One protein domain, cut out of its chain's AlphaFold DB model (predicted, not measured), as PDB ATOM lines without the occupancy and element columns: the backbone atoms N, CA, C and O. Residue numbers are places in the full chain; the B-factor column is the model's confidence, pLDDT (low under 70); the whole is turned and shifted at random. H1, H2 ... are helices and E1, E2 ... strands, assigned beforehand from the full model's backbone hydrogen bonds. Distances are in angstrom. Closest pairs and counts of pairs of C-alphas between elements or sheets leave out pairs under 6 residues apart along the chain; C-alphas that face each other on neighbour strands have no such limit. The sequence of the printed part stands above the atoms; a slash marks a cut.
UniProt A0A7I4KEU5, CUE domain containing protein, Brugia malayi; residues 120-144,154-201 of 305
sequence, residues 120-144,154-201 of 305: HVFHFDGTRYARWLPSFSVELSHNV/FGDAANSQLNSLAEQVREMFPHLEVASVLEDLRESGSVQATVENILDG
ATOM      1  N   HIS A 120      15.284 -87.115   5.289       67.18
ATOM      2  CA  HIS A 120      15.315 -86.862   6.722       67.18
ATOM      3  C   HIS A 120      15.694 -85.406   6.962       67.18
ATOM      4  O   HIS A 120      16.832 -85.010   6.722       67.18
ATOM      5  N   VAL A 121      14.751 -84.613   7.466       72.94
ATOM      6  CA  VAL A 121      15.004 -83.224   7.863       72.94
ATOM      7  C   VAL A 121      15.411 -83.180   9.335       72.94
ATOM      8  O   VAL A 121      14.626 -83.501  10.226       72.94
ATOM      9  N   PHE A 122      16.644 -82.760   9.596       74.74
ATOM     10  CA  PHE A 122      17.183 -82.521  10.929       74.74
ATOM     11  C   PHE A 122      17.088 -81.036  11.248       74.74
ATOM     12  O   PHE A 122      17.802 -80.216  10.676       74.74
ATOM     13  N   HIS A 123      16.199 -80.683  12.170       75.44
ATOM     14  CA  HIS A 123      16.035 -79.307  12.614       75.44
ATOM     15  C   HIS A 123      16.896 -79.046  13.855       75.44
ATOM     16  O   HIS A 123      16.679 -79.628  14.920       75.44
ATOM     17  N   PHE A 124      17.869 -78.153  13.726       77.33
ATOM     18  CA  PHE A 124      18.737 -77.719  14.810       77.33
ATOM     19  C   PHE A 124      18.224 -76.397  15.354       77.33
ATOM     20  O   PHE A 124      18.416 -75.343  14.759       77.33
ATOM     21  N   ASP A 125      17.574 -76.446  16.513       79.97
ATOM     22  CA  ASP A 125      17.196 -75.234  17.232       79.97
ATOM     23  C   ASP A 125      18.362 -74.771  18.115       79.97
ATOM     24  O   ASP A 125      18.582 -75.303  19.210       79.97
ATOM     25  N   GLY A 126      19.164 -73.836  17.602       78.39
ATOM     26  CA  GLY A 126      20.301 -73.260  18.319       78.39
ATOM     27  C   GLY A 126      19.899 -72.387  19.511       78.39
ATOM     28  O   GLY A 126      20.638 -72.306  20.500       78.39
ATOM     29  N   THR A 127      18.685 -71.830  19.481       78.96
ATOM     30  CA  THR A 127      18.203 -70.884  20.496       78.96
ATOM     31  C   THR A 127      18.022 -71.527  21.869       78.96
ATOM     32  O   THR A 127      18.075 -70.839  22.891       78.96
ATOM     33  N   ARG A 128      17.900 -72.863  21.911       72.45
ATOM     34  CA  ARG A 128      17.802 -73.648  23.149       72.45
ATOM     35  C   ARG A 128      19.071 -73.618  24.004       72.45
ATOM     36  O   ARG A 128      18.982 -73.803  25.213       72.45
ATOM     37  N   TYR A 129      20.238 -73.419  23.387       76.90
ATOM     38  CA  TYR A 129      21.527 -73.371  24.085       76.90
ATOM     39  C   TYR A 129      22.075 -71.956  24.193       76.90
ATOM     40  O   TYR A 129      22.665 -71.606  25.213       76.90
ATOM     41  N   ALA A 130      21.877 -71.135  23.162       70.17
ATOM     42  CA  ALA A 130      22.285 -69.744  23.186       70.17
ATOM     43  C   ALA A 130      21.400 -68.899  22.269       70.17
ATOM     44  O   ALA A 130      21.177 -69.238  21.112       70.17
ATOM     45  N   ARG A 131      20.949 -67.745  22.769       81.16
ATOM     46  CA  ARG A 131      20.050 -66.828  22.045       81.16
ATOM     47  C   ARG A 131      20.636 -66.249  20.753       81.16
ATOM     48  O   ARG A 131      19.876 -65.749  19.935       81.16
ATOM     49  N   TRP A 132      21.959 -66.284  20.589       85.05
ATOM     50  CA  TRP A 132      22.640 -65.799  19.387       85.05
ATOM     51  C   TRP A 132      22.728 -66.852  18.273       85.05
ATOM     52  O   TRP A 132      23.028 -66.491  17.140       85.05
ATOM     53  N   LEU A 133      22.491 -68.135  18.572       60.15
ATOM     54  CA  LEU A 133      22.650 -69.216  17.604       60.15
ATOM     55  C   LEU A 133      21.324 -69.429  16.848       60.15
ATOM     56  O   LEU A 133      20.348 -69.864  17.470       60.15
ATOM     57  N   PRO A 134      21.251 -69.128  15.537       70.12
ATOM     58  CA  PRO A 134      20.018 -69.270  14.772       70.12
ATOM     59  C   PRO A 134      19.615 -70.741  14.641       70.12
ATOM     60  O   PRO A 134      20.456 -71.645  14.652       70.12
ATOM     61  N   SER A 135      18.313 -70.985  14.506       81.03
ATOM     62  CA  SER A 135      17.825 -72.292  14.098       81.03
ATOM     63  C   SER A 135      18.123 -72.518  12.616       81.03
ATOM     64  O   SER A 135      17.885 -71.644  11.786       81.03
ATOM     65  N   PHE A 136      18.634 -73.696  12.274       85.08
ATOM     66  CA  PHE A 136      18.795 -74.112  10.883       85.08
ATOM     67  C   PHE A 136      18.341 -75.559  10.712       85.08
ATOM     68  O   PHE A 136      18.296 -76.328  11.673       85.08
ATOM     69  N   SER A 137      17.975 -75.932   9.491       71.08
ATOM     70  CA  SER A 137      17.544 -77.288   9.158       71.08
ATOM     71  C   SER A 137      18.448 -77.879   8.084       71.08
ATOM     72  O   SER A 137      18.903 -77.165   7.194       71.08
ATOM     73  N   VAL A 138      18.744 -79.173   8.200       75.08
ATOM     74  CA  VAL A 138      19.511 -79.937   7.213       75.08
ATOM     75  C   VAL A 138      18.623 -81.061   6.711       75.08
ATOM     76  O   VAL A 138      18.237 -81.932   7.487       75.08
ATOM     77  N   GLU A 139      18.284 -81.046   5.428       73.66
ATOM     78  CA  GLU A 139      17.574 -82.142   4.776       73.66
ATOM     79  C   GLU A 139      18.580 -83.116   4.157       73.66
ATOM     80  O   GLU A 139      19.393 -82.738   3.319       73.66
ATOM     81  N   LEU A 140      18.539 -84.377   4.590       60.02
ATOM     82  CA  LEU A 140      19.316 -85.473   4.024       60.02
ATOM     83  C   LEU A 140      18.382 -86.332   3.173       60.02
ATOM     84  O   LEU A 140      17.634 -87.148   3.707       60.02
ATOM     85  N   SER A 141      18.427 -86.166   1.854       60.00
ATOM     86  CA  SER A 141      17.770 -87.073   0.911       60.00
ATOM     87  C   SER A 141      18.719 -88.208   0.534       60.00
ATOM     88  O   SER A 141      19.740 -87.972  -0.111       60.00
ATOM     89  N   HIS A 142      18.387 -89.446   0.897       49.45
ATOM     90  CA  HIS A 142      19.111 -90.609   0.390       49.45
ATOM     91  C   HIS A 142      18.534 -91.007  -0.976       49.45
ATOM     92  O   HIS A 142      17.436 -91.558  -1.061       49.45
ATOM     93  N   ASN A 143      19.276 -90.761  -2.054       51.54
ATOM     94  CA  ASN A 143      18.986 -91.277  -3.394       51.54
ATOM     95  C   ASN A 143      19.403 -92.754  -3.513       51.54
ATOM     96  O   ASN A 143      20.205 -93.131  -4.360       51.54
ATOM     97  N   VAL A 144      18.843 -93.632  -2.677       40.83
ATOM     98  CA  VAL A 144      18.975 -95.076  -2.907       40.83
ATOM     99  C   VAL A 144      18.003 -95.452  -4.022       40.83
ATOM    100  O   VAL A 144      16.857 -95.812  -3.764       40.83
ATOM    101  N   PHE A 154      14.197 -84.680 -12.465       43.58
ATOM    102  CA  PHE A 154      15.077 -83.722 -11.789       43.58
ATOM    103  C   PHE A 154      14.511 -82.314 -12.016       43.58
ATOM    104  O   PHE A 154      14.709 -81.720 -13.068       43.58
ATOM    105  N   GLY A 155      13.691 -81.845 -11.073       41.32
ATOM    106  CA  GLY A 155      13.181 -80.473 -11.060       41.32
ATOM    107  C   GLY A 155      14.269 -79.459 -10.701       41.32
ATOM    108  O   GLY A 155      15.308 -79.821 -10.149       41.32
ATOM    109  N   ASP A 156      13.996 -78.183 -10.972       44.82
ATOM    110  CA  ASP A 156      14.951 -77.064 -10.917       44.82
ATOM    111  C   ASP A 156      15.739 -76.916  -9.597       44.82
ATOM    112  O   ASP A 156      16.866 -76.422  -9.609       44.82
ATOM    113  N   ALA A 157      15.208 -77.397  -8.464       49.52
ATOM    114  CA  ALA A 157      15.884 -77.371  -7.159       49.52
ATOM    115  C   ALA A 157      17.075 -78.351  -7.044       49.52
ATOM    116  O   ALA A 157      18.001 -78.117  -6.266       49.52
ATOM    117  N   ALA A 158      17.089 -79.426  -7.842       58.70
ATOM    118  CA  ALA A 158      18.209 -80.366  -7.885       58.70
ATOM    119  C   ALA A 158      19.450 -79.739  -8.539       58.70
ATOM    120  O   ALA A 158      20.573 -80.079  -8.173       58.70
ATOM    121  N   ASN A 159      19.263 -78.778  -9.451       66.27
ATOM    122  CA  ASN A 159      20.369 -78.124 -10.150       66.27
ATOM    123  C   ASN A 159      21.228 -77.293  -9.188       66.27
ATOM    124  O   ASN A 159      22.451 -77.362  -9.254       66.27
ATOM    125  N   SER A 160      20.622 -76.564  -8.240       70.87
ATOM    126  CA  SER A 160      21.390 -75.801  -7.242       70.87
ATOM    127  C   SER A 160      22.189 -76.704  -6.304       70.87
ATOM    128  O   SER A 160      23.321 -76.376  -5.954       70.87
ATOM    129  N   GLN A 161      21.629 -77.859  -5.926       78.00
ATOM    130  CA  GLN A 161      22.338 -78.829  -5.092       78.00
ATOM    131  C   GLN A 161      23.481 -79.487  -5.865       78.00
ATOM    132  O   GLN A 161      24.610 -79.471  -5.383       78.00
ATOM    133  N   LEU A 162      23.229 -79.991  -7.075       82.42
ATOM    134  CA  LEU A 162      24.264 -80.572  -7.934       82.42
ATOM    135  C   LEU A 162      25.395 -79.578  -8.211       82.42
ATOM    136  O   LEU A 162      26.555 -79.963  -8.133       82.42
ATOM    137  N   ASN A 163      25.078 -78.298  -8.427       85.36
ATOM    138  CA  ASN A 163      26.087 -77.251  -8.577       85.36
ATOM    139  C   ASN A 163      26.931 -77.077  -7.306       85.36
ATOM    140  O   ASN A 163      28.151 -77.029  -7.406       85.36
ATOM    141  N   SER A 164      26.320 -77.067  -6.114       85.62
ATOM    142  CA  SER A 164      27.081 -76.993  -4.854       85.62
ATOM    143  C   SER A 164      27.978 -78.219  -4.621       85.62
ATOM    144  O   SER A 164      29.106 -78.092  -4.148       85.62
ATOM    145  N   LEU A 165      27.512 -79.412  -5.011       86.28
ATOM    146  CA  LEU A 165      28.296 -80.648  -4.947       86.28
ATOM    147  C   LEU A 165      29.442 -80.624  -5.973       86.28
ATOM    148  O   LEU A 165      30.559 -81.033  -5.663       86.28
ATOM    149  N   ALA A 166      29.198 -80.097  -7.174       88.98
ATOM    150  CA  ALA A 166      30.208 -79.947  -8.215       88.98
ATOM    151  C   ALA A 166      31.289 -78.933  -7.828       88.98
ATOM    152  O   ALA A 166      32.471 -79.182  -8.064       88.98
ATOM    153  N   GLU A 167      30.918 -77.823  -7.186       87.42
ATOM    154  CA  GLU A 167      31.873 -76.861  -6.628       87.42
ATOM    155  C   GLU A 167      32.771 -77.509  -5.567       87.42
ATOM    156  O   GLU A 167      33.984 -77.303  -5.598       87.42
ATOM    157  N   GLN A 168      32.217 -78.364  -4.700       89.16
ATOM    158  CA  GLN A 168      33.002 -79.107  -3.712       89.16
ATOM    159  C   GLN A 168      34.008 -80.070  -4.363       89.16
ATOM    160  O   GLN A 168      35.165 -80.142  -3.943       89.16
ATOM    161  N   VAL A 169      33.606 -80.799  -5.411       88.61
ATOM    162  CA  VAL A 169      34.532 -81.660  -6.171       88.61
ATOM    163  C   VAL A 169      35.609 -80.820  -6.860       88.61
ATOM    164  O   VAL A 169      36.779 -81.196  -6.838       88.61
ATOM    165  N   ARG A 170      35.251 -79.661  -7.422       87.10
ATOM    166  CA  ARG A 170      36.188 -78.745  -8.087       87.10
ATOM    167  C   ARG A 170      37.206 -78.134  -7.120       87.10
ATOM    168  O   ARG A 170      38.349 -77.926  -7.518       87.10
ATOM    169  N   GLU A 171      36.829 -77.864  -5.870       85.77
ATOM    170  CA  GLU A 171      37.772 -77.416  -4.834       85.77
ATOM    171  C   GLU A 171      38.860 -78.475  -4.577       85.77
ATOM    172  O   GLU A 171      40.036 -78.139  -4.438       85.77
ATOM    173  N   MET A 172      38.489 -79.761  -4.592       83.97
ATOM    174  CA  MET A 172      39.431 -80.874  -4.423       83.97
ATOM    175  C   MET A 172      40.223 -81.201  -5.697       83.97
ATOM    176  O   MET A 172      41.400 -81.559  -5.616       83.97
ATOM    177  N   PHE A 173      39.602 -81.073  -6.873       88.43
ATOM    178  CA  PHE A 173      40.183 -81.410  -8.175       88.43
ATOM    179  C   PHE A 173      40.045 -80.238  -9.164       88.43
ATOM    180  O   PHE A 173      39.207 -80.278 -10.068       88.43
ATOM    181  N   PRO A 174      40.894 -79.199  -9.062       86.50
ATOM    182  CA  PRO A 174      40.749 -77.973  -9.859       86.50
ATOM    183  C   PRO A 174      40.975 -78.144 -11.369       86.50
ATOM    184  O   PRO A 174      40.704 -77.223 -12.132       86.50
ATOM    185  N   HIS A 175      41.520 -79.287 -11.792       81.85
ATOM    186  CA  HIS A 175      41.870 -79.591 -13.182       81.85
ATOM    187  C   HIS A 175      40.734 -80.262 -13.970       81.85
ATOM    188  O   HIS A 175      40.894 -80.511 -15.163       81.85
ATOM    189  N   LEU A 176      39.611 -80.577 -13.320       81.56
ATOM    190  CA  LEU A 176      38.477 -81.244 -13.954       81.56
ATOM    191  C   LEU A 176      37.450 -80.234 -14.470       81.56
ATOM    192  O   LEU A 176      37.200 -79.190 -13.864       81.56
ATOM    193  N   GLU A 177      36.829 -80.565 -15.596       85.35
ATOM    194  CA  GLU A 177      35.771 -79.765 -16.193       85.35
ATOM    195  C   GLU A 177      34.460 -79.944 -15.417       85.35
ATOM    196  O   GLU A 177      33.986 -81.062 -15.199       85.35
ATOM    197  N   VAL A 178      33.827 -78.824 -15.050       84.50
ATOM    198  CA  VAL A 178      32.581 -78.810 -14.260       84.50
ATOM    199  C   VAL A 178      31.455 -79.587 -14.948       84.50
ATOM    200  O   VAL A 178      30.674 -80.242 -14.265       84.50
ATOM    201  N   ALA A 179      31.384 -79.565 -16.282       84.67
ATOM    202  CA  ALA A 179      30.370 -80.299 -17.037       84.67
ATOM    203  C   ALA A 179      30.483 -81.820 -16.832       84.67
ATOM    204  O   ALA A 179      29.484 -82.482 -16.559       84.67
ATOM    205  N   SER A 180      31.706 -82.352 -16.876       87.09
ATOM    206  CA  SER A 180      31.969 -83.779 -16.663       87.09
ATOM    207  C   SER A 180      31.717 -84.186 -15.206       87.09
ATOM    208  O   SER A 180      31.171 -85.255 -14.937       87.09
ATOM    209  N   VAL A 181      32.041 -83.301 -14.254       87.79
ATOM    210  CA  VAL A 181      31.745 -83.495 -12.825       87.79
ATOM    211  C   VAL A 181      30.242 -83.525 -12.564       87.79
ATOM    212  O   VAL A 181      29.776 -84.378 -11.815       87.79
ATOM    213  N   LEU A 182      29.472 -82.624 -13.179       88.04
ATOM    214  CA  LEU A 182      28.014 -82.597 -13.052       88.04
ATOM    215  C   LEU A 182      27.361 -83.843 -13.651       88.04
ATOM    216  O   LEU A 182      26.402 -84.350 -13.069       88.04
ATOM    217  N   GLU A 183      27.869 -84.340 -14.779       83.36
ATOM    218  CA  GLU A 183      27.354 -85.564 -15.390       83.36
ATOM    219  C   GLU A 183      27.633 -86.783 -14.502       83.36
ATOM    220  O   GLU A 183      26.696 -87.516 -14.187       83.36
ATOM    221  N   ASP A 184      28.865 -86.946 -13.998       85.41
ATOM    222  CA  ASP A 184      29.153 -88.020 -13.041       85.41
ATOM    223  C   ASP A 184      28.331 -87.849 -11.761       85.41
ATOM    224  O   ASP A 184      27.729 -88.816 -11.325       85.41
ATOM    225  N   LEU A 185      28.208 -86.653 -11.180       83.90
ATOM    226  CA  LEU A 185      27.384 -86.427  -9.981       83.90
ATOM    227  C   LEU A 185      25.909 -86.764 -10.202       83.90
ATOM    228  O   LEU A 185      25.225 -87.197  -9.271       83.90
ATOM    229  N   ARG A 186      25.405 -86.571 -11.423       82.12
ATOM    230  CA  ARG A 186      24.045 -86.963 -11.787       82.12
ATOM    231  C   ARG A 186      23.882 -88.485 -11.804       82.12
ATOM    232  O   ARG A 186      22.798 -88.966 -11.480       82.12
ATOM    233  N   GLU A 187      24.933 -89.226 -12.153       80.93
ATOM    234  CA  GLU A 187      24.952 -90.695 -12.182       80.93
ATOM    235  C   GLU A 187      25.322 -91.328 -10.827       80.93
ATOM    236  O   GLU A 187      24.627 -92.219 -10.343       80.93
ATOM    237  N   SER A 188      26.402 -90.869 -10.197       82.74
ATOM    238  CA  SER A 188      26.967 -91.370  -8.940       82.74
ATOM    239  C   SER A 188      26.218 -90.864  -7.706       82.74
ATOM    240  O   SER A 188      26.265 -91.489  -6.644       82.74
ATOM    241  N   GLY A 189      25.511 -89.738  -7.835       78.03
ATOM    242  CA  GLY A 189      24.582 -89.223  -6.838       78.03
ATOM    243  C   GLY A 189      25.221 -88.695  -5.553       78.03
ATOM    244  O   GLY A 189      24.484 -88.336  -4.634       78.03
ATOM    245  N   SER A 190      26.552 -88.658  -5.444       82.34
ATOM    246  CA  SER A 190      27.251 -88.125  -4.272       82.34
ATOM    247  C   SER A 190      28.676 -87.693  -4.596       82.34
ATOM    248  O   SER A 190      29.361 -88.328  -5.391       82.34
ATOM    249  N   VAL A 191      29.157 -86.668  -3.887       87.31
ATOM    250  CA  VAL A 191      30.540 -86.176  -4.003       87.31
ATOM    251  C   VAL A 191      31.541 -87.286  -3.724       87.31
ATOM    252  O   VAL A 191      32.479 -87.454  -4.491       87.31
ATOM    253  N   GLN A 192      31.326 -88.086  -2.673       85.21
ATOM    254  CA  GLN A 192      32.252 -89.169  -2.344       85.21
ATOM    255  C   GLN A 192      32.346 -90.189  -3.484       85.21
ATOM    256  O   GLN A 192      33.450 -90.572  -3.847       85.21
ATOM    257  N   ALA A 193      31.221 -90.599  -4.079       83.01
ATOM    258  CA  ALA A 193      31.242 -91.545  -5.193       83.01
ATOM    259  C   ALA A 193      31.934 -90.960  -6.437       83.01
ATOM    260  O   ALA A 193      32.727 -91.664  -7.057       83.01
ATOM    261  N   THR A 194      31.717 -89.676  -6.752       86.86
ATOM    262  CA  THR A 194      32.452 -88.981  -7.822       86.86
ATOM    263  C   THR A 194      33.949 -88.939  -7.546       86.86
ATOM    264  O   THR A 194      34.746 -89.230  -8.431       86.86
ATOM    265  N   VAL A 195      34.356 -88.642  -6.310       87.02
ATOM    266  CA  VAL A 195      35.770 -88.639  -5.910       87.02
ATOM    267  C   VAL A 195      36.388 -90.026  -6.058       87.02
ATOM    268  O   VAL A 195      37.469 -90.142  -6.626       87.02
ATOM    269  N   GLU A 196      35.706 -91.088  -5.627       86.31
ATOM    270  CA  GLU A 196      36.186 -92.459  -5.840       86.31
ATOM    271  C   GLU A 196      36.250 -92.809  -7.336       86.31
ATOM    272  O   GLU A 196      37.213 -93.429  -7.778       86.31
ATOM    273  N   ASN A 197      35.283 -92.375  -8.154       87.06
ATOM    274  CA  ASN A 197      35.327 -92.565  -9.609       87.06
ATOM    275  C   ASN A 197      36.503 -91.820 -10.259       87.06
ATOM    276  O   ASN A 197      37.112 -92.352 -11.190       87.06
ATOM    277  N   ILE A 198      36.850 -90.631  -9.758       86.03
ATOM    278  CA  ILE A 198      38.032 -89.868 -10.180       86.03
ATOM    279  C   ILE A 198      39.311 -90.615  -9.785       86.03
ATOM    280  O   ILE A 198      40.168 -90.851 -10.636       86.03
ATOM    281  N   LEU A 199      39.433 -91.037  -8.523       81.43
ATOM    282  CA  LEU A 199      40.615 -91.741  -8.009       81.43
ATOM    283  C   LEU A 199      40.826 -93.108  -8.680       81.43
ATOM    284  O   LEU A 199      41.962 -93.486  -8.970       81.43
ATOM    285  N   ASP A 200      39.742 -93.827  -8.972       84.82
ATOM    286  CA  ASP A 200      39.778 -95.126  -9.646       84.82
ATOM    287  C   ASP A 200      39.972 -95.016 -11.172       84.82
ATOM    288  O   ASP A 200      40.161 -96.039 -11.838       84.82
ATOM    289  N   GLY A 201      39.930 -93.803 -11.740       79.38
ATOM    290  CA  GLY A 201      40.047 -93.559 -13.181       79.38
ATOM    291  C   GLY A 201      38.811 -93.968 -13.992       79.38
ATOM    292  O   GLY A 201      38.913 -94.212 -15.192       79.38
TER     293      GLY A 201
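AT A GLANCE: This is residues 120 to 144 and 154 to 201 of the 305 residues of the protein "CUE domain containing protein" of Brugia malayi (UniProt A0A7I4KEU5). What does the model look like on first sight? A two-stranded hairpin, E1 and E2, makes a long arm at one end, and three helices, H1, H2 and H3, make a small cluster at the other, touching one another at crossed angles. What is it made of, along the printed part? The printed part has 73 residues, with two named strands and three named helices in the order E1, E2, H1, H2, H3; the sheet's order is E1 - E2, antiparallel, and the class is mixed, helices and strands. How spread out is it? It is loose, with a radius of gyration of the C-alphas of 15.7 A, and elongated, spanning 47 by 25 by 21 A.

IN THESE COORDINATES: Where are the strands? E1 is residues 120 to 124, 12.7 A long, with C-alpha 120 at (15.315, -86.862, 6.722). E2 is residues 136 to 141, 16.4 A long. Where are the helices? H1, residues 156 to 172, is 25.6 A long and begins with C-alpha 156 at (14.951, -77.064, -10.917). H2 is residues 178 to 188, 14.8 A long. H3 is residues 191 to 199, 12.2 A long, with C-alpha 199 at (40.615, -91.741, -8.009).

HOW THE PARTS SIT: How do the strands pair? E1 and E2 form a hairpin, antiparallel at 165 degrees between their directions; N 122 and O 138 are 2.8 A apart and N 136 and O 124 3.0 A, both within hydrogen-bond range. E1 is apart from H1, H2 and H3, and E2 is apart from H2 and H3. How does H1 meet the other helices? H1 and H2 touch, the closest C-alphas being those of Ala 166 and Leu 182, 5.9 A apart; they run opposite ways at a steep tilt of 69 degrees, only just short of about perpendicular. With residues 165 to 169 alone H1 touches H3, the same way at a steep tilt of 44 degrees, the closest C-alphas being those of Leu 165 and Val 191, 6.0 A apart. How do H2 and H3 stand? They touch, about perpendicular but only just, at 71 degrees, and their closest C-alphas, Leu 185 and Thr 194, are 6.1 A apart. What do the helix backbones show? In H2 and H3 every O i to N i+4 pair is within hydrogen-bond range; in H1 it is 11 of 13.

THE WHOLE: How far does it reach? The two C-alphas farthest apart, those of Arg 131 and Gly 201, are 48.5 A apart. What joins the parts? The link E1 to E2 is long, with 11 residues, and the links H1 to H2 and H2 to H3 are tight. Between E2 and H1 residues 145 to 153 are not printed, and C-alphas 144 and 154 are 14.9 A apart across the cut. Where is confidence low? The mean pLDDT of the printed part is 77.0; under 70 are residues 120, 133, 140 to 144 and 154 to 159.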